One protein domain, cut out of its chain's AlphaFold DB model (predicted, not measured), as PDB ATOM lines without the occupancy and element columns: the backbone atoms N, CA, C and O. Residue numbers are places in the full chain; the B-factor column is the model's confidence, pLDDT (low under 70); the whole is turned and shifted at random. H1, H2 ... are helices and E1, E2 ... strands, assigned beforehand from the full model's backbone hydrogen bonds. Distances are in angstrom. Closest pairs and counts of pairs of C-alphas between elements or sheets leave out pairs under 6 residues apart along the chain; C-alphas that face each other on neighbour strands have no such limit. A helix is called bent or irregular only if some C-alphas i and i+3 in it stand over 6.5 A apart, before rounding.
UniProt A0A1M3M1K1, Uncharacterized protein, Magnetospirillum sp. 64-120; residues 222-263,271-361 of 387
ATOM      1  N   LEU A 222     137.637 111.790 167.221       74.38
ATOM      2  CA  LEU A 222     138.744 111.833 166.260       74.38
ATOM      3  C   LEU A 222     138.786 113.144 165.458       74.38
ATOM      4  O   LEU A 222     139.869 113.550 165.039       74.38
ATOM      5  N   VAL A 223     137.648 113.818 165.262       77.69
ATOM      6  CA  VAL A 223     137.568 115.086 164.514       77.69
ATOM      7  C   VAL A 223     138.307 116.182 165.279       77.69
ATOM      8  O   VAL A 223     139.240 116.787 164.754       77.69
ATOM      9  N   SER A 224     137.981 116.344 166.560       81.00
ATOM     10  CA  SER A 224     138.632 117.268 167.487       81.00
ATOM     11  C   SER A 224     140.140 117.015 167.594       81.00
ATOM     12  O   SER A 224     140.926 117.962 167.692       81.00
ATOM     13  N   LEU A 225     140.556 115.744 167.560       80.38
ATOM     14  CA  LEU A 225     141.965 115.347 167.574       80.38
ATOM     15  C   LEU A 225     142.684 115.719 166.264       80.38
ATOM     16  O   LEU A 225     143.768 116.299 166.301       80.38
ATOM     17  N   VAL A 226     142.077 115.437 165.108       81.19
ATOM     18  CA  VAL A 226     142.619 115.817 163.790       81.19
ATOM     19  C   VAL A 226     142.762 117.334 163.675       81.19
ATOM     20  O   VAL A 226     143.795 117.819 163.216       81.19
ATOM     21  N   ASP A 227     141.778 118.096 164.148       84.31
ATOM     22  CA  ASP A 227     141.839 119.558 164.147       84.31
ATOM     23  C   ASP A 227     142.924 120.112 165.071       84.31
ATOM     24  O   ASP A 227     143.439 121.209 164.837       84.31
ATOM     25  N   ALA A 228     143.281 119.388 166.131       87.31
ATOM     26  CA  ALA A 228     144.418 119.746 166.966       87.31
ATOM     27  C   ALA A 228     145.749 119.510 166.247       87.31
ATOM     28  O   ALA A 228     146.609 120.390 166.290       87.31
ATOM     29  N   PHE A 229     145.901 118.382 165.545       86.25
ATOM     30  CA  PHE A 229     147.090 118.123 164.726       86.25
ATOM     31  C   PHE A 229     147.274 119.193 163.648       86.25
ATOM     32  O   PHE A 229     148.372 119.699 163.432       86.25
ATOM     33  N   ASP A 230     146.185 119.567 162.982       84.38
ATOM     34  CA  ASP A 230     146.215 120.557 161.913       84.38
ATOM     35  C   ASP A 230     146.570 121.961 162.407       84.38
ATOM     36  O   ASP A 230     147.330 122.671 161.745       84.38
ATOM     37  N   ARG A 231     146.062 122.346 163.584       86.94
ATOM     38  CA  ARG A 231     146.433 123.604 164.246       86.94
ATOM     39  C   ARG A 231     147.904 123.622 164.646       86.94
ATOM     40  O   ARG A 231     148.566 124.633 164.427       86.94
ATOM     41  N   ASP A 232     148.416 122.518 165.184       86.31
ATOM     42  CA  ASP A 232     149.833 122.388 165.537       86.31
ATOM     43  C   ASP A 232     150.729 122.515 164.300       86.31
ATOM     44  O   ASP A 232     151.648 123.332 164.268       86.31
ATOM     45  N   ASN A 233     150.396 121.795 163.229       85.00
ATOM     46  CA  ASN A 233     151.107 121.880 161.958       85.00
ATOM     47  C   ASN A 233     151.090 123.291 161.358       85.00
ATOM     48  O   ASN A 233     152.100 123.732 160.809       85.00
ATOM     49  N   ALA A 234     149.959 124.000 161.441       87.25
ATOM     50  CA  ALA A 234     149.853 125.380 160.975       87.25
ATOM     51  C   ALA A 234     150.730 126.330 161.806       87.25
ATOM     52  O   ALA A 234     151.429 127.162 161.233       87.25
ATOM     53  N   ALA A 235     150.749 126.172 163.134       88.00
ATOM     54  CA  ALA A 235     151.640 126.934 164.004       88.00
ATOM     55  C   ALA A 235     153.115 126.663 163.664       88.00
ATOM     56  O   ALA A 235     153.893 127.595 163.493       88.00
ATOM     57  N   MET A 236     153.483 125.392 163.472       83.69
ATOM     58  CA  MET A 236     154.835 124.986 163.086       83.69
ATOM     59  C   MET A 236     155.266 125.521 161.716       83.69
ATOM     60  O   MET A 236     156.424 125.893 161.549       83.69
ATOM     61  N   ALA A 237     154.349 125.609 160.752       86.81
ATOM     62  CA  ALA A 237     154.629 126.209 159.448       86.81
ATOM     63  C   ALA A 237     154.976 127.706 159.552       86.81
ATOM     64  O   ALA A 237     155.761 128.201 158.750       86.81
ATOM     65  N   GLY A 238     154.465 128.412 160.569       87.31
ATOM     66  CA  GLY A 238     154.826 129.806 160.851       87.31
ATOM     67  C   GLY A 238     156.286 130.012 161.274       87.31
ATOM     68  O   GLY A 238     156.765 131.141 161.258       87.31
ATOM     69  N   HIS A 239     157.001 128.938 161.623       86.06
ATOM     70  CA  HIS A 239     158.430 128.971 161.948       86.06
ATOM     71  C   HIS A 239     159.330 128.594 160.763       86.06
ATOM     72  O   HIS A 239     160.546 128.532 160.926       86.06
ATOM     73  N   VAL A 240     158.757 128.301 159.591       85.25
ATOM     74  CA  VAL A 240     159.537 127.976 158.394       85.25
ATOM     75  C   VAL A 240     160.090 129.258 157.792       85.25
ATOM     76  O   VAL A 240     159.341 130.177 157.461       85.25
ATOM     77  N   VAL A 241     161.412 129.305 157.635       88.06
ATOM     78  CA  VAL A 241     162.090 130.392 156.928       88.06
ATOM     79  C   VAL A 241     162.036 130.099 155.422       88.06
ATOM     80  O   VAL A 241     162.358 128.976 155.022       88.06
ATOM     81  N   PRO A 242     161.609 131.055 154.573       89.56
ATOM     82  CA  PRO A 242     161.634 130.889 153.122       89.56
ATOM     83  C   PRO A 242     163.036 130.589 152.587       89.56
ATOM     84  O   PRO A 242     164.016 131.122 153.102       89.56
ATOM     85  N   ALA A 243     163.119 129.781 151.528       84.94
ATOM     86  CA  ALA A 243     164.385 129.449 150.886       84.94
ATOM     87  C   ALA A 243     165.082 130.702 150.337       84.94
ATOM     88  O   ALA A 243     164.469 131.539 149.670       84.94
ATOM     89  N   SER A 244     166.390 130.778 150.556       81.12
ATOM     90  CA  SER A 244     167.259 131.820 150.005       81.12
ATOM     91  C   SER A 244     167.390 131.733 148.478       81.12
ATOM     92  O   SER A 244     167.541 132.752 147.801       81.12
ATOM     93  N   LYS A 245     167.311 130.514 147.929       82.31
ATOM     94  CA  LYS A 245     167.372 130.213 146.492       82.31
ATOM     95  C   LYS A 245     166.263 129.223 146.112       82.31
ATOM     96  O   LYS A 245     166.493 128.020 146.166       82.31
ATOM     97  N   PRO A 246     165.056 129.684 145.759       83.31
ATOM     98  CA  PRO A 246     163.976 128.781 145.367       83.31
ATOM     99  C   PRO A 246     164.318 128.016 144.078       83.31
ATOM    100  O   PRO A 246     165.059 128.514 143.232       83.31
ATOM    101  N   LEU A 247     163.739 126.823 143.906       79.44
ATOM    102  CA  LEU A 247     163.936 125.974 142.720       79.44
ATOM    103  C   LEU A 247     163.149 126.462 141.494       79.44
ATOM    104  O   LEU A 247     163.482 126.104 140.370       79.44
ATOM    105  N   GLY A 248     162.123 127.294 141.693       71.62
ATOM    106  CA  GLY A 248     161.514 128.092 140.620       71.62
ATOM    107  C   GLY A 248     160.588 127.368 139.627       71.62
ATOM    108  O   GLY A 248     160.320 127.932 138.570       71.62
ATOM    109  N   GLY A 249     160.054 126.184 139.950       83.88
ATOM    110  CA  GLY A 249     159.156 125.404 139.074       83.88
ATOM    111  C   GLY A 249     157.811 125.011 139.702       83.88
ATOM    112  O   GLY A 249     157.439 125.528 140.762       83.88
ATOM    113  N   ARG A 250     157.090 124.090 139.052       87.00
ATOM    114  CA  ARG A 250     155.881 123.418 139.567       87.00
ATOM    115  C   ARG A 250     156.250 122.077 140.198       87.00
ATOM    116  O   ARG A 250     156.936 121.271 139.569       87.00
ATOM    117  N   ALA A 251     155.746 121.813 141.398       88.12
ATOM    118  CA  ALA A 251     155.935 120.540 142.082       88.12
ATOM    119  C   ALA A 251     154.615 119.783 142.265       88.12
ATOM    120  O   ALA A 251     153.602 120.360 142.663       88.12
ATOM    121  N   LEU A 252     154.645 118.474 142.035       86.94
ATOM    122  CA  LEU A 252     153.613 117.539 142.464       86.94
ATOM    123  C   LEU A 252     154.051 116.885 143.769       86.94
ATOM    124  O   LEU A 252     155.109 116.269 143.840       86.94
ATOM    125  N   LEU A 253     153.219 116.980 144.795       87.19
ATOM    126  CA  LEU A 253     153.395 116.293 146.060       87.19
ATOM    127  C   LEU A 253     152.412 115.126 146.156       87.19
ATOM    128  O   LEU A 253     151.201 115.332 146.114       87.19
ATOM    129  N   VAL A 254     152.921 113.911 146.327       83.06
ATOM    130  CA  VAL A 254     152.123 112.686 146.429       83.06
ATOM    131  C   VAL A 254     152.188 112.142 147.853       83.06
ATOM    132  O   VAL A 254     153.244 111.731 148.336       83.06
ATOM    133  N   LEU A 255     151.041 112.125 148.528       80.12
ATOM    134  CA  LEU A 255     150.887 111.573 149.869       80.12
ATOM    135  C   LEU A 255     150.247 110.179 149.845       80.12
ATOM    136  O   LEU A 255     149.323 109.954 149.065       80.12
ATOM    137  N   PRO A 256     150.662 109.258 150.735       72.94
ATOM    138  CA  PRO A 256     150.054 107.935 150.823       72.94
ATOM    139  C   PRO A 256     148.612 108.046 151.329       72.94
ATOM    140  O   PRO A 256     148.341 108.816 152.263       72.94
ATOM    141  N   ARG A 257     147.675 107.244 150.799       70.94
ATOM    142  CA  ARG A 257     146.321 107.199 151.372       70.94
ATOM    143  C   ARG A 257     146.386 106.399 152.668       70.94
ATOM    144  O   ARG A 257     146.740 105.225 152.700       70.94
ATOM    145  N   ARG A 258     146.080 107.046 153.795       64.12
ATOM    146  CA  ARG A 258     146.149 106.412 155.132       64.12
ATOM    147  C   ARG A 258     144.800 106.312 155.843       64.12
ATOM    148  O   ARG A 258     144.743 105.929 157.011       64.12
ATOM    149  N   GLY A 259     143.717 106.599 155.128       57.81
ATOM    150  CA  GLY A 259     142.343 106.585 155.618       57.81
ATOM    151  C   GLY A 259     141.461 107.517 154.785       57.81
ATOM    152  O   GLY A 259     141.946 108.075 153.799       57.81
ATOM    153  N   PRO A 260     140.184 107.697 155.160       49.41
ATOM    154  CA  PRO A 260     139.326 108.665 154.498       49.41
ATOM    155  C   PRO A 260     139.910 110.069 154.675       49.41
ATOM    156  O   PRO A 260     140.029 110.575 155.793       49.41
ATOM    157  N   ASP A 261     140.281 110.695 153.561       48.50
ATOM    158  CA  ASP A 261     140.687 112.094 153.512       48.50
ATOM    159  C   ASP A 261     139.517 112.969 153.949       48.50
ATOM    160  O   ASP A 261     138.632 113.295 153.168       48.50
ATOM    161  N   ARG A 262     139.481 113.301 155.238       42.62
ATOM    162  CA  ARG A 262     138.653 114.347 155.853       42.62
ATOM    163  C   ARG A 262     137.140 114.402 155.568       42.62
ATOM    164  O   ARG A 262     136.506 115.295 156.109       42.62
ATOM    165  N   MET A 263     136.522 113.481 154.831       36.34
ATOM    166  CA  MET A 263     135.096 113.592 154.462       36.34
ATOM    167  C   MET A 263     134.196 112.456 154.956       36.34
ATOM    168  O   MET A 263     133.002 112.476 154.682       36.34
ATOM    169  N   PRO A 271     137.047 107.571 169.385       47.34
ATOM    170  CA  PRO A 271     138.427 107.170 169.149       47.34
ATOM    171  C   PRO A 271     138.678 105.783 169.770       47.34
ATOM    172  O   PRO A 271     139.594 105.596 170.552       47.34
ATOM    173  N   GLY A 272     137.839 104.793 169.457       47.59
ATOM    174  CA  GLY A 272     137.892 103.445 170.028       47.59
ATOM    175  C   GLY A 272     138.939 102.541 169.382       47.59
ATOM    176  O   GLY A 272     138.939 101.343 169.630       47.59
ATOM    177  N   LEU A 273     139.787 103.088 168.512       57.44
ATOM    178  CA  LEU A 273     140.924 102.376 167.956       57.44
ATOM    179  C   LEU A 273     142.111 103.336 167.954       57.44
ATOM    180  O   LEU A 273     142.229 104.183 167.068       57.44
ATOM    181  N   ILE A 274     143.038 103.157 168.896       63.88
ATOM    182  CA  ILE A 274     144.395 103.736 168.857       63.88
ATOM    183  C   ILE A 274     145.024 103.701 167.448       63.88
ATOM    184  O   ILE A 274     145.753 104.610 167.055       63.88
ATOM    185  N   SER A 275     144.691 102.681 166.651       67.62
ATOM    186  CA  SER A 275     145.063 102.552 165.240       67.62
ATOM    187  C   SER A 275     144.616 103.746 164.384       67.62
ATOM    188  O   SER A 275     145.425 104.291 163.636       67.62
ATOM    189  N   SER A 276     143.370 104.206 164.519       71.56
ATOM    190  CA  SER A 276     142.831 105.349 163.772       71.56
ATOM    191  C   SER A 276     143.495 106.660 164.191       71.56
ATOM    192  O   SER A 276     143.915 107.429 163.331       71.56
ATOM    193  N   ALA A 277     143.697 106.879 165.493       73.31
ATOM    194  CA  ALA A 277     144.424 108.049 165.992       73.31
ATOM    195  C   ALA A 277     145.879 108.080 165.487       73.31
ATOM    196  O   ALA A 277     146.351 109.116 165.019       73.31
ATOM    197  N   ARG A 278     146.574 106.933 165.500       74.38
ATOM    198  CA  ARG A 278     147.937 106.793 164.958       74.38
ATOM    199  C   ARG A 278     147.989 107.039 163.447       74.38
ATOM    200  O   ARG A 278     148.901 107.718 162.982       74.38
ATOM    201  N   LYS A 279     147.025 106.520 162.677       75.12
ATOM    202  CA  LYS A 279     146.915 106.770 161.227       75.12
ATOM    203  C   LYS A 279     146.693 108.252 160.928       75.12
ATOM    204  O   LYS A 279     147.429 108.816 160.122       75.12
ATOM    205  N   SER A 280     145.752 108.888 161.625       76.12
ATOM    206  CA  SER A 280     145.469 110.321 161.500       76.12
ATOM    207  C   SER A 280     146.670 111.188 161.873       76.12
ATOM    208  O   SER A 280     146.976 112.146 161.168       76.12
ATOM    209  N   TYR A 281     147.397 110.831 162.933       78.50
ATOM    210  CA  TYR A 281     148.608 111.545 163.329       78.50
ATOM    211  C   TYR A 281     149.725 111.411 162.287       78.50
ATOM    212  O   TYR A 281     150.340 112.404 161.912       78.50
ATOM    213  N   ARG A 282     149.940 110.209 161.739       75.69
ATOM    214  CA  ARG A 282     150.899 109.996 160.643       75.69
ATOM    215  C   ARG A 282     150.537 110.816 159.402       75.69
ATOM    216  O   ARG A 282     151.411 111.469 158.847       75.69
ATOM    217  N   LEU A 283     149.261 110.838 159.016       76.88
ATOM    218  CA  LEU A 283     148.775 111.683 157.921       76.88
ATOM    219  C   LEU A 283     148.995 113.176 158.208       76.88
ATOM    220  O   LEU A 283     149.319 113.937 157.302       76.88
ATOM    221  N   ALA A 284     148.837 113.610 159.460       80.06
ATOM    222  CA  ALA A 284     149.135 114.982 159.844       80.06
ATOM    223  C   ALA A 284     150.634 115.300 159.710       80.06
ATOM    224  O   ALA A 284     150.973 116.360 159.192       80.06
ATOM    225  N   LEU A 285     151.533 114.393 160.105       77.12
ATOM    226  CA  LEU A 285     152.977 114.557 159.882       77.12
ATOM    227  C   LEU A 285     153.322 114.629 158.387       77.12
ATOM    228  O   LEU A 285     154.140 115.451 157.983       77.12
ATOM    229  N   ASP A 286     152.653 113.831 157.557       77.88
ATOM    230  CA  ASP A 286     152.801 113.861 156.100       77.88
ATOM    231  C   ASP A 286     152.315 115.205 155.510       77.88
ATOM    232  O   ASP A 286     153.023 115.863 154.747       77.88
ATOM    233  N   LYS A 287     151.146 115.697 155.947       79.62
ATOM    234  CA  LYS A 287     150.600 117.016 155.564       79.62
ATOM    235  C   LYS A 287     151.469 118.184 156.040       79.62
ATOM    236  O   LYS A 287     151.461 119.244 155.409       79.62
ATOM    237  N   ARG A 288     152.225 118.019 157.131       83.31
ATOM    238  CA  ARG A 288     153.168 119.033 157.631       83.31
ATOM    239  C   ARG A 288     154.224 119.369 156.585       83.31
ATOM    240  O   ARG A 288     154.514 120.543 156.389       83.31
ATOM    241  N   PHE A 289     154.733 118.365 155.875       82.75
ATOM    242  CA  PHE A 289     155.710 118.565 154.810       82.75
ATOM    243  C   PHE A 289     155.167 119.465 153.698       82.75
ATOM    244  O   PHE A 289     155.806 120.447 153.339       82.75
ATOM    245  N   ALA A 290     153.943 119.197 153.229       82.94
ATOM    246  CA  ALA A 290     153.270 120.022 152.225       82.94
ATOM    247  C   ALA A 290     153.175 121.493 152.659       82.94
ATOM    248  O   ALA A 290     153.484 122.404 151.892       82.94
ATOM    249  N   ARG A 291     152.798 121.720 153.923       87.19
ATOM    250  CA  ARG A 291     152.721 123.065 154.507       87.19
ATOM    251  C   ARG A 291     154.094 123.728 154.582       87.19
ATOM    252  O   ARG A 291     154.189 124.926 154.346       87.19
ATOM    253  N   TYR A 292     155.145 122.972 154.888       88.38
ATOM    254  CA  TYR A 292     156.506 123.501 154.930       88.38
ATOM    255  C   TYR A 292     157.037 123.847 153.538       88.38
ATOM    256  O   TYR A 292     157.672 124.884 153.396       88.38
ATOM    257  N   LEU A 293     156.733 123.056 152.502       88.31
ATOM    258  CA  LEU A 293     157.065 123.407 151.114       88.31
ATOM    259  C   LEU A 293     156.435 124.745 150.711       88.31
ATOM    260  O   LEU A 293     157.108 125.610 150.152       88.31
ATOM    261  N   GLN A 294     155.147 124.912 151.029       88.62
ATOM    262  CA  GLN A 294     154.392 126.130 150.742       88.62
ATOM    263  C   GLN A 294     154.940 127.331 151.524       88.62
ATOM    264  O   GLN A 294     155.218 128.373 150.933       88.62
ATOM    265  N   ALA A 295     155.144 127.188 152.838       89.62
ATOM    266  CA  ALA A 295     155.697 128.248 153.683       89.62
ATOM    267  C   ALA A 295     157.141 128.612 153.290       89.62
ATOM    268  O   ALA A 295     157.505 129.787 153.271       89.62
ATOM    269  N   GLY A 296     157.932 127.608 152.909       88.00
ATOM    270  CA  GLY A 296     159.313 127.739 152.458       88.00
ATOM    271  C   GLY A 296     159.469 128.364 151.069       88.00
ATOM    272  O   GLY A 296     160.590 128.701 150.700       88.00
ATOM    273  N   LYS A 297     158.378 128.535 150.303       89.25
ATOM    274  CA  LYS A 297     158.374 129.109 148.941       89.25
ATOM    275  C   LYS A 297     159.407 128.468 148.002       89.25
ATOM    276  O   LYS A 297     160.046 129.149 147.209       89.25
ATOM    277  N   ILE A 298     159.585 127.154 148.116       86.50
ATOM    278  CA  ILE A 298     160.613 126.403 147.375       86.50
ATOM    279  C   ILE A 298     160.251 126.299 145.888       86.50
ATOM    280  O   ILE A 298     161.119 126.399 145.022       86.50
ATOM    281  N   PHE A 299     158.957 126.141 145.608       89.62
ATOM    282  CA  PHE A 299     158.367 126.044 144.276       89.62
ATOM    283  C   PHE A 299     157.348 127.168 144.070       89.62
ATOM    284  O   PHE A 299     156.781 127.679 145.039       89.62
ATOM    285  N   ASN A 300     157.098 127.530 142.811       86.31
ATOM    286  CA  ASN A 300     156.112 128.553 142.452       86.31
ATOM    287  C   ASN A 300     154.677 128.039 142.615       86.31
ATOM    288  O   ASN A 300     153.783 128.798 142.979       86.31
ATOM    289  N   ASP A 301     154.474 126.754 142.336       87.31
ATOM    290  CA  ASP A 301     153.186 126.074 142.411       87.31
ATOM    291  C   ASP A 301     153.388 124.671 142.990       87.31
ATOM    292  O   ASP A 301     154.360 123.989 142.651       87.31
ATOM    293  N   ILE A 302     152.494 124.257 143.887       88.12
ATOM    294  CA  ILE A 302     152.543 122.953 144.556       88.12
ATOM    295  C   ILE A 302     151.159 122.322 144.467       88.12
ATOM    296  O   ILE A 302     150.234 122.724 145.179       88.12
ATOM    297  N   THR A 303     151.044 121.279 143.654       86.81
ATOM    298  CA  THR A 303     149.851 120.433 143.593       86.81
ATOM    299  C   THR A 303     150.003 119.293 144.589       86.81
ATOM    300  O   THR A 303     151.003 118.587 144.562       86.81
ATOM    301  N   LEU A 304     149.013 119.071 145.453       85.62
ATOM    302  CA  LEU A 304     148.986 117.935 146.379       85.62
ATOM    303  C   LEU A 304     147.971 116.885 145.908       85.62
ATOM    304  O   LEU A 304     146.810 117.216 145.672       85.62
ATOM    305  N   VAL A 305     148.383 115.619 145.852       82.81
ATOM    306  CA  VAL A 305     147.518 114.469 145.548       82.81
ATOM    307  C   VAL A 305     147.722 113.335 146.551       82.81
ATOM    308  O   VAL A 305     148.776 113.226 147.177       82.81
ATOM    309  N   PHE A 306     146.716 112.467 146.685       78.75
ATOM    310  CA  PHE A 306     146.785 111.270 147.524       78.75
ATOM    311  C   PHE A 306     146.734 109.997 146.673       78.75
ATOM    312  O   PHE A 306     145.736 109.739 145.986       78.75
ATOM    313  N   ALA A 307     147.780 109.176 146.744       72.00
ATOM    314  CA  ALA A 307     147.909 107.934 145.985       72.00
ATOM    315  C   ALA A 307     148.679 106.869 146.780       72.00
ATOM    316  O   ALA A 307     149.581 107.194 147.545       72.00
ATOM    317  N   ASP A 308     148.308 105.601 146.598       63.34
ATOM    318  CA  ASP A 308     148.987 104.462 147.241       63.34
ATOM    319  C   ASP A 308     150.174 103.943 146.426       63.34
ATOM    320  O   ASP A 308     151.088 103.333 146.976       63.34
ATOM    321  N   GLU A 309     150.185 104.243 145.129       58.66
ATOM    322  CA  GLU A 309     151.234 103.891 144.179       58.66
ATOM    323  C   GLU A 309     151.516 105.103 143.284       58.66
ATOM    324  O   GLU A 309     150.607 105.886 142.979       58.66
ATOM    325  N   LEU A 310     152.769 105.261 142.844       59.91
ATOM    326  CA  LEU A 310     153.070 106.183 141.755       59.91
ATOM    327  C   LEU A 310     152.607 105.548 140.442       59.91
ATOM    328  O   LEU A 310     153.221 104.608 139.946       59.91
ATOM    329  N   GLY A 311     151.518 106.072 139.877       53.72
ATOM    330  CA  GLY A 311     151.204 105.854 138.467       53.72
ATOM    331  C   GLY A 311     152.242 106.518 137.553       53.72
ATOM    332  O   GLY A 311     153.217 107.107 138.019       53.72
ATOM    333  N   ALA A 312     152.019 106.458 136.236       51.91
ATOM    334  CA  ALA A 312     152.871 107.153 135.274       51.91
ATOM    335  C   ALA A 312     153.001 108.645 135.634       51.91
ATOM    336  O   ALA A 312     152.002 109.340 135.830       51.91
ATOM    337  N   VAL A 313     154.248 109.109 135.727       56.59
ATOM    338  CA  VAL A 313     154.622 110.482 136.072       56.59
ATOM    339  C   VAL A 313     154.043 111.460 135.041       56.59
ATOM    340  O   VAL A 313     154.387 111.365 133.859       56.59
ATOM    341  N   PRO A 314     153.178 112.413 135.440       59.59
ATOM    342  CA  PRO A 314     152.705 113.438 134.521       59.59
ATOM    343  C   PRO A 314     153.873 114.353 134.126       59.59
ATOM    344  O   PRO A 314     154.462 115.008 134.982       59.59
ATOM    345  N   LEU A 315     154.180 114.433 132.826       59.44
ATOM    346  CA  LEU A 315     155.287 115.224 132.249       59.44
ATOM    347  C   LEU A 315     155.174 116.753 132.468       59.44
ATOM    348  O   LEU A 315     156.014 117.510 131.988       59.44
ATOM    349  N   GLU A 316     154.118 117.218 133.134       77.38
ATOM    350  CA  GLU A 316     153.778 118.632 133.333       77.38
ATOM    351  C   GLU A 316     154.358 119.256 134.615       77.38
ATOM    352  O   GLU A 316     154.214 120.467 134.811       77.38
ATOM    353  N   TYR A 317     154.977 118.451 135.485       82.06
ATOM    354  CA  TYR A 317     155.615 118.911 136.720       82.06
ATOM    355  C   TYR A 317     157.136 118.876 136.585       82.06
ATOM    356  O   TYR A 317     157.703 117.888 136.123       82.06
ATOM    357  N   ASP A 318     157.793 119.945 137.032       80.75
ATOM    358  CA  ASP A 318     159.258 120.025 137.058       80.75
ATOM    359  C   ASP A 318     159.835 119.129 138.157       80.75
ATOM    360  O   ASP A 318     160.935 118.592 138.020       80.75
ATOM    361  N   TRP A 319     159.061 118.963 139.235       83.25
ATOM    362  CA  TRP A 319     159.402 118.174 140.409       83.25
ATOM    363  C   TRP A 319     158.245 117.297 140.857       83.25
ATOM    364  O   TRP A 319     157.096 117.731 140.905       83.25
ATOM    365  N   ILE A 320     158.561 116.078 141.271       83.25
ATOM    366  CA  ILE A 320     157.632 115.171 141.925       83.25
ATOM    367  C   ILE A 320     158.260 114.730 143.225       83.25
ATOM    368  O   ILE A 320     159.335 114.146 143.238       83.25
ATOM    369  N   LEU A 321     157.569 115.014 144.318       84.00
ATOM    370  CA  LEU A 321     157.945 114.619 145.661       84.00
ATOM    371  C   LEU A 321     156.891 113.643 146.171       84.00
ATOM    372  O   LEU A 321     155.700 113.939 146.110       84.00
ATOM    373  N   TRP A 322     157.285 112.483 146.677       81.00
ATOM    374  CA  TRP A 322     156.326 111.475 147.121       81.00
ATOM    375  C   TRP A 322     156.755 110.753 148.378       81.00
ATOM    376  O   TRP A 322     157.922 110.738 148.749       81.00
ATOM    377  N   ARG A 323     155.795 110.099 149.019       74.94
ATOM    378  CA  ARG A 323     156.065 109.135 150.078       74.94
ATOM    379  C   ARG A 323     155.201 107.901 149.863       74.94
ATOM    380  O   ARG A 323     153.977 108.011 149.896       74.94
ATOM    381  N   LEU A 324     155.808 106.726 149.674       65.88
ATOM    382  CA  LEU A 324     155.032 105.490 149.553       65.88
ATOM    383  C   LEU A 324     154.444 105.062 150.914       65.88
ATOM    384  O   LEU A 324     154.952 105.421 151.989       65.88
ATOM    385  N   PRO A 325     153.351 104.280 150.917       57.44
ATOM    386  CA  PRO A 325     152.869 103.636 152.127       57.44
ATOM    387  C   PRO A 325     153.978 102.774 152.748       57.44
ATOM    388  O   PRO A 325     154.518 101.881 152.106       57.44
ATOM    389  N   ASN A 326     154.292 103.021 154.023       53.28
ATOM    390  CA  ASN A 326     155.367 102.358 154.781       53.28
ATOM    391  C   ASN A 326     156.811 102.741 154.400       53.28
ATOM    392  O   ASN A 326     157.730 102.244 155.052       53.28
ATOM    393  N   ASP A 327     157.009 103.660 153.447       55.16
ATOM    394  CA  ASP A 327     158.336 104.194 153.132       55.16
ATOM    395  C   ASP A 327     158.865 105.146 154.212       55.16
ATOM    396  O   ASP A 327     158.131 105.847 154.934       55.16
ATOM    397  N   TRP A 328     160.190 105.117 154.310       54.34
ATOM    398  CA  TRP A 328     160.988 105.615 155.429       54.34
ATOM    399  C   TRP A 328     161.234 107.122 155.354       54.34
ATOM    400  O   TRP A 328     161.267 107.796 156.381       54.34
ATOM    401  N   GLY A 329     161.265 107.676 154.145       64.56
ATOM    402  CA  GLY A 329     161.472 109.096 153.901       64.56
ATOM    403  C   GLY A 329     160.555 109.643 152.819       64.56
ATOM    404  O   GLY A 329     159.697 108.949 152.271       64.56
ATOM    405  N   TRP A 330     160.738 110.926 152.549       73.62
ATOM    406  CA  TRP A 330     160.253 111.533 151.320       73.62
ATOM    407  C   TRP A 330     161.152 111.106 150.186       73.62
ATOM    408  O   TRP A 330     162.330 110.927 150.424       73.62
ATOM    409  N   SER A 331     160.625 110.983 148.985       75.19
ATOM    410  CA  SER A 331     161.386 110.774 147.767       75.19
ATOM    411  C   SER A 331     161.123 111.911 146.797       75.19
ATOM    412  O   SER A 331     160.102 112.593 146.911       75.19
ATOM    413  N   GLY A 332     162.048 112.138 145.874       76.62
ATOM    414  CA  GLY A 332     161.962 113.191 144.883       76.62
ATOM    415  C   GLY A 332     162.516 112.760 143.533       76.62
ATOM    416  O   GLY A 332     163.476 112.003 143.451       76.62
ATOM    417  N   SER A 333     161.928 113.288 142.474       74.50
ATOM    418  CA  SER A 333     162.432 113.214 141.109       74.50
ATOM    419  C   SER A 333     162.159 114.554 140.443       74.50
ATOM    420  O   SER A 333     161.130 115.184 140.695       74.50
ATOM    421  N   SER A 334     163.096 115.011 139.625       75.94
ATOM    422  CA  SER A 334     162.861 116.059 138.646       75.94
ATOM    423  C   SER A 334     162.654 115.441 137.269       75.94
ATOM    424  O   SER A 334     162.929 114.264 137.042       75.94
ATOM    425  N   ARG A 335     162.218 116.264 136.318       66.31
ATOM    426  CA  ARG A 335     162.125 115.877 134.905       66.31
ATOM    427  C   ARG A 335     163.405 115.228 134.355       66.31
ATOM    428  O   ARG A 335     163.313 114.359 133.491       66.31
ATOM    429  N   ASP A 336     164.563 115.662 134.843       58.84
ATOM    430  CA  ASP A 336     165.859 115.270 134.298       58.84
ATOM    431  C   ASP A 336     166.572 114.217 135.161       58.84
ATOM    432  O   ASP A 336     167.449 113.513 134.655       58.84
ATOM    433  N   HIS A 337     166.213 114.080 136.445       57.84
ATOM    434  CA  HIS A 337     166.939 113.264 137.426       57.84
ATOM    435  C   HIS A 337     165.996 112.568 138.424       57.84
ATOM    436  O   HIS A 337     165.057 113.172 138.942       57.84
ATOM    437  N   ASP A 338     166.278 111.311 138.766       60.50
ATOM    438  CA  ASP A 338     165.671 110.657 139.931       60.50
ATOM    439  C   ASP A 338     166.598 110.825 141.142       60.50
ATOM    440  O   ASP A 338     167.773 110.463 141.089       60.50
ATOM    441  N   PHE A 339     166.087 111.407 142.227       52.25
ATOM    442  CA  PHE A 339     166.848 111.635 143.459       52.25
ATOM    443  C   PHE A 339     166.547 110.557 144.512       52.25
ATOM    444  O   PHE A 339     167.282 110.410 145.493       52.25
ATOM    445  N   GLY A 340     165.480 109.770 144.321       60.53
ATOM    446  CA  GLY A 340     164.912 108.899 145.344       60.53
ATOM    447  C   GLY A 340     164.759 109.602 146.700       60.53
ATOM    448  O   GLY A 340     164.292 110.731 146.744       60.53
ATOM    449  N   MET A 341     165.097 108.945 147.814       58.12
ATOM    450  CA  MET A 341     164.808 109.394 149.186       58.12
ATOM    451  C   MET A 341     165.595 110.652 149.621       58.12
ATOM    452  O   MET A 341     166.816 110.713 149.545       58.12
ATOM    453  N   LEU A 342     164.884 111.637 150.155       65.38
ATOM    454  CA  LEU A 342     165.346 112.921 150.658       65.38
ATOM    455  C   LEU A 342     165.545 112.851 152.178       65.38
ATOM    456  O   LEU A 342     164.587 112.668 152.938       65.38
ATOM    457  N   ASN A 343     166.782 113.059 152.627       57.62
ATOM    458  CA  ASN A 343     167.122 113.190 154.043       57.62
ATOM    459  C   ASN A 343     166.972 114.650 154.477       57.62
ATOM    460  O   ASN A 343     167.810 115.492 154.168       57.62
ATOM    461  N   LEU A 344     165.874 114.961 155.168       61.62
ATOM    462  CA  LEU A 344     165.490 116.335 155.492       61.62
ATOM    463  C   LEU A 344     165.396 116.533 157.001       61.62
ATOM    464  O   LEU A 344     164.928 115.657 157.731       61.62
ATOM    465  N   SER A 345     165.813 117.714 157.461       54.50
ATOM    466  CA  SER A 345     165.649 118.113 158.857       54.50
ATOM    467  C   SER A 345     164.168 118.132 159.241       54.50
ATOM    468  O   SER A 345     163.322 118.644 158.504       54.50
ATOM    469  N   ALA A 346     163.852 117.605 160.425       54.44
ATOM    470  CA  ALA A 346     162.508 117.680 160.992       54.44
ATOM    471  C   ALA A 346     162.161 119.088 161.520       54.44
ATOM    472  O   ALA A 346     160.989 119.361 161.790       54.44
ATOM    473  N   GLN A 347     163.158 119.967 161.683       66.62
ATOM    474  CA  GLN A 347     162.988 121.299 162.258       66.62
ATOM    475  C   GLN A 347     162.544 122.321 161.193       66.62
ATOM    476  O   GLN A 347     163.144 122.382 160.118       66.62
ATOM    477  N   PRO A 348     161.540 123.172 161.481       73.81
ATOM    478  CA  PRO A 348     160.965 124.087 160.492       73.81
ATOM    479  C   PRO A 348     161.931 125.187 160.028       73.81
ATOM    480  O   PRO A 348     161.950 125.519 158.846       73.81
ATOM    481  N   GLY A 349     162.754 125.736 160.929       71.00
ATOM    482  CA  GLY A 349     163.552 126.941 160.659       71.00
ATOM    483  C   GLY A 349     164.611 126.798 159.562       71.00
ATOM    484  O   GLY A 349     164.914 127.778 158.894       71.00
ATOM    485  N   GLY A 350     165.140 125.589 159.344       69.06
ATOM    486  CA  GLY A 350     166.138 125.295 158.303       69.06
ATOM    487  C   GLY A 350     165.614 124.400 157.179       69.06
ATOM    488  O   GLY A 350     166.386 123.947 156.341       69.06
ATOM    489  N   PHE A 351     164.312 124.105 157.174       80.44
ATOM    490  CA  PHE A 351     163.721 123.129 156.265       80.44
ATOM    491  C   PHE A 351     163.917 123.500 154.788       80.44
ATOM    492  O   PHE A 351     164.289 122.647 153.984       80.44
ATOM    493  N   ALA A 352     163.650 124.758 154.427       81.19
ATOM    494  CA  ALA A 352     163.536 125.158 153.029       81.19
ATOM    495  C   ALA A 352     164.878 125.122 152.290       81.19
ATOM    496  O   ALA A 352     164.969 124.511 151.228       81.19
ATOM    497  N   ASP A 353     165.926 125.704 152.875       74.88
ATOM    498  CA  ASP A 353     167.271 125.663 152.292       74.88
ATOM    499  C   ASP A 353     167.844 124.237 152.286       74.88
ATOM    500  O   ASP A 353     168.442 123.830 151.289       74.88
ATOM    501  N   ALA A 354     167.601 123.442 153.339       73.44
ATOM    502  CA  ALA A 354     168.029 122.041 153.377       73.44
ATOM    503  C   ALA A 354     167.391 121.220 152.248       73.44
ATOM    504  O   ALA A 354     168.056 120.395 151.622       73.44
ATOM    505  N   LEU A 355     166.113 121.468 151.951       78.50
ATOM    506  CA  LEU A 355     165.433 120.797 150.852       78.50
ATOM    507  C   LEU A 355     165.917 121.284 149.483       78.50
ATOM    508  O   LEU A 355     166.204 120.455 148.628       78.50
ATOM    509  N   VAL A 356     166.054 122.595 149.266       77.56
ATOM    510  CA  VAL A 356     166.641 123.126 148.020       77.56
ATOM    511  C   VAL A 356     167.993 122.478 147.758       77.56
ATOM    512  O   VAL A 356     168.273 122.038 146.647       77.56
ATOM    513  N   GLN A 357     168.827 122.377 148.785       72.81
ATOM    514  CA  GLN A 357     170.121 121.741 148.657       72.81
ATOM    515  C   GLN A 357     170.010 120.254 148.330       72.81
ATOM    516  O   GLN A 357     170.683 119.796 147.413       72.81
ATOM    517  N   ALA A 358     169.149 119.506 149.022       70.88
ATOM    518  CA  ALA A 358     168.938 118.087 148.731       70.88
ATOM    519  C   ALA A 358     168.508 117.844 147.273       70.88
ATOM    520  O   ALA A 358     168.869 116.831 146.688       70.88
ATOM    521  N   LEU A 359     167.779 118.791 146.681       74.38
ATOM    522  CA  LEU A 359     167.285 118.730 145.305       74.38
ATOM    523  C   LEU A 359     168.252 119.342 144.267       74.38
ATOM    524  O   LEU A 359     168.047 119.188 143.069       74.38
ATOM    525  N   THR A 360     169.298 120.056 144.692       69.81
ATOM    526  CA  THR A 360     170.305 120.663 143.790       69.81
ATOM    527  C   THR A 360     171.664 119.984 143.850       69.81
ATOM    528  O   THR A 360     172.476 120.174 142.943       69.81
ATOM    529  N   LEU A 361     171.930 119.199 144.894       53.72
ATOM    530  CA  LEU A 361     173.074 118.305 144.914       53.72
ATOM    531  C   LEU A 361     172.905 117.309 143.762       53.72
ATOM    532  O   LEU A 361     171.869 116.649 143.713       53.72
TER     533      LEU A 361
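What this domain is: This is residues 222 to 263 and 271 to 361 of the 387 residues of an uncharacterized protein of Magnetospirillum sp. 64-120 (UniProt A0A1M3M1K1). A twisted sheet of five strands has two helices, H2 and H3, over one face and no named helix over the other. A third helix, H1, packs side by side on H2 away from the sheet, and the first part of H2 reaches out beyond the strands with H1. The printed part has 133 residues, with three named helices and five named strands in the order H1 E1 H2 E2 E3 E4 E5 H3. The mixed sheet runs E2 E1 E3 E4 E5, and the class is mixed, helices and strands. The whole is compact, with a radius of gyration of the C-alphas of 14.9 A and spans of 46 by 34 by 23 A.

Where its parts are: In the sheet, E2 is residues 301 to 306, 16.9 A long, and E1 residues 250 to 255, 16.5 A. E3 is residues 319 to 322, E4 residues 330 to 334 and E5 residues 338 to 342. H2, residues 274 to 295, is 31.0 A long, with C-alpha 274 at (144.395, 103.736, 168.857). H1, residues 222 to 237, is 22.5 A long and begins with C-alpha 222 at (138.744, 111.833, 166.260). H3, residues 348 to 360, is 19.4 A long and ends with C-alpha 360 at (170.305, 120.663, 143.790). H3 is irregular: C-alphas 349 and 352 are 7.8 A apart.

How they stand to each other: E2 and E1 are parallel, with N 253 and O 303 2.7 A apart, within hydrogen-bond range. E1 and E3 are parallel, with N 254 and O 321 at 2.8 A. E3, E4 and E5 form a meander, each strand the antiparallel neighbour of the one before, through two hairpins; N 322 and O 331 are 2.8 A apart, and N 342 and O 330 2.7 A. E2 and E5 are the edge strands. H2 is on the sheet at a height of 10.2 A, over E1 and along the strands, at 5 degrees to E1 on the local plane. H3 is on the same face at a height of 8.9 A, only just over E4, with 3 of its C-alphas falling on it, and slantwise to the strands at 38 degrees on the local plane. These two layers are helices on one face of a sheet. H2, with residues 292 to 293 alone, touches H3, with residues 348 to 352 alone; the closest C-alphas are those of Leu 293 and Ala 352, 7.0 A apart. H1 touches H2 at a shallow tilt of 27 degrees, the same way; their closest C-alphas, those of Asn 233 and Arg 288, are 5.6 A apart. Every O i to N i+4 pair is within hydrogen-bond range in H1, 16 of 18 in H2 and 7 of 9 in H3.

The domain as a whole: The C-alphas of Gly 272 and Asp 336, the two farthest apart, are 46.9 A apart. Residues 264 to 270 are not printed, and C-alphas 263 and 271 are 16.4 A apart across the cut. The links from H1 to E1 and from E2 to E3 are long. The mean pLDDT of the printed part is 74.0; 41 residues are under 70, among them residues 308 to 315 and 335 to 347.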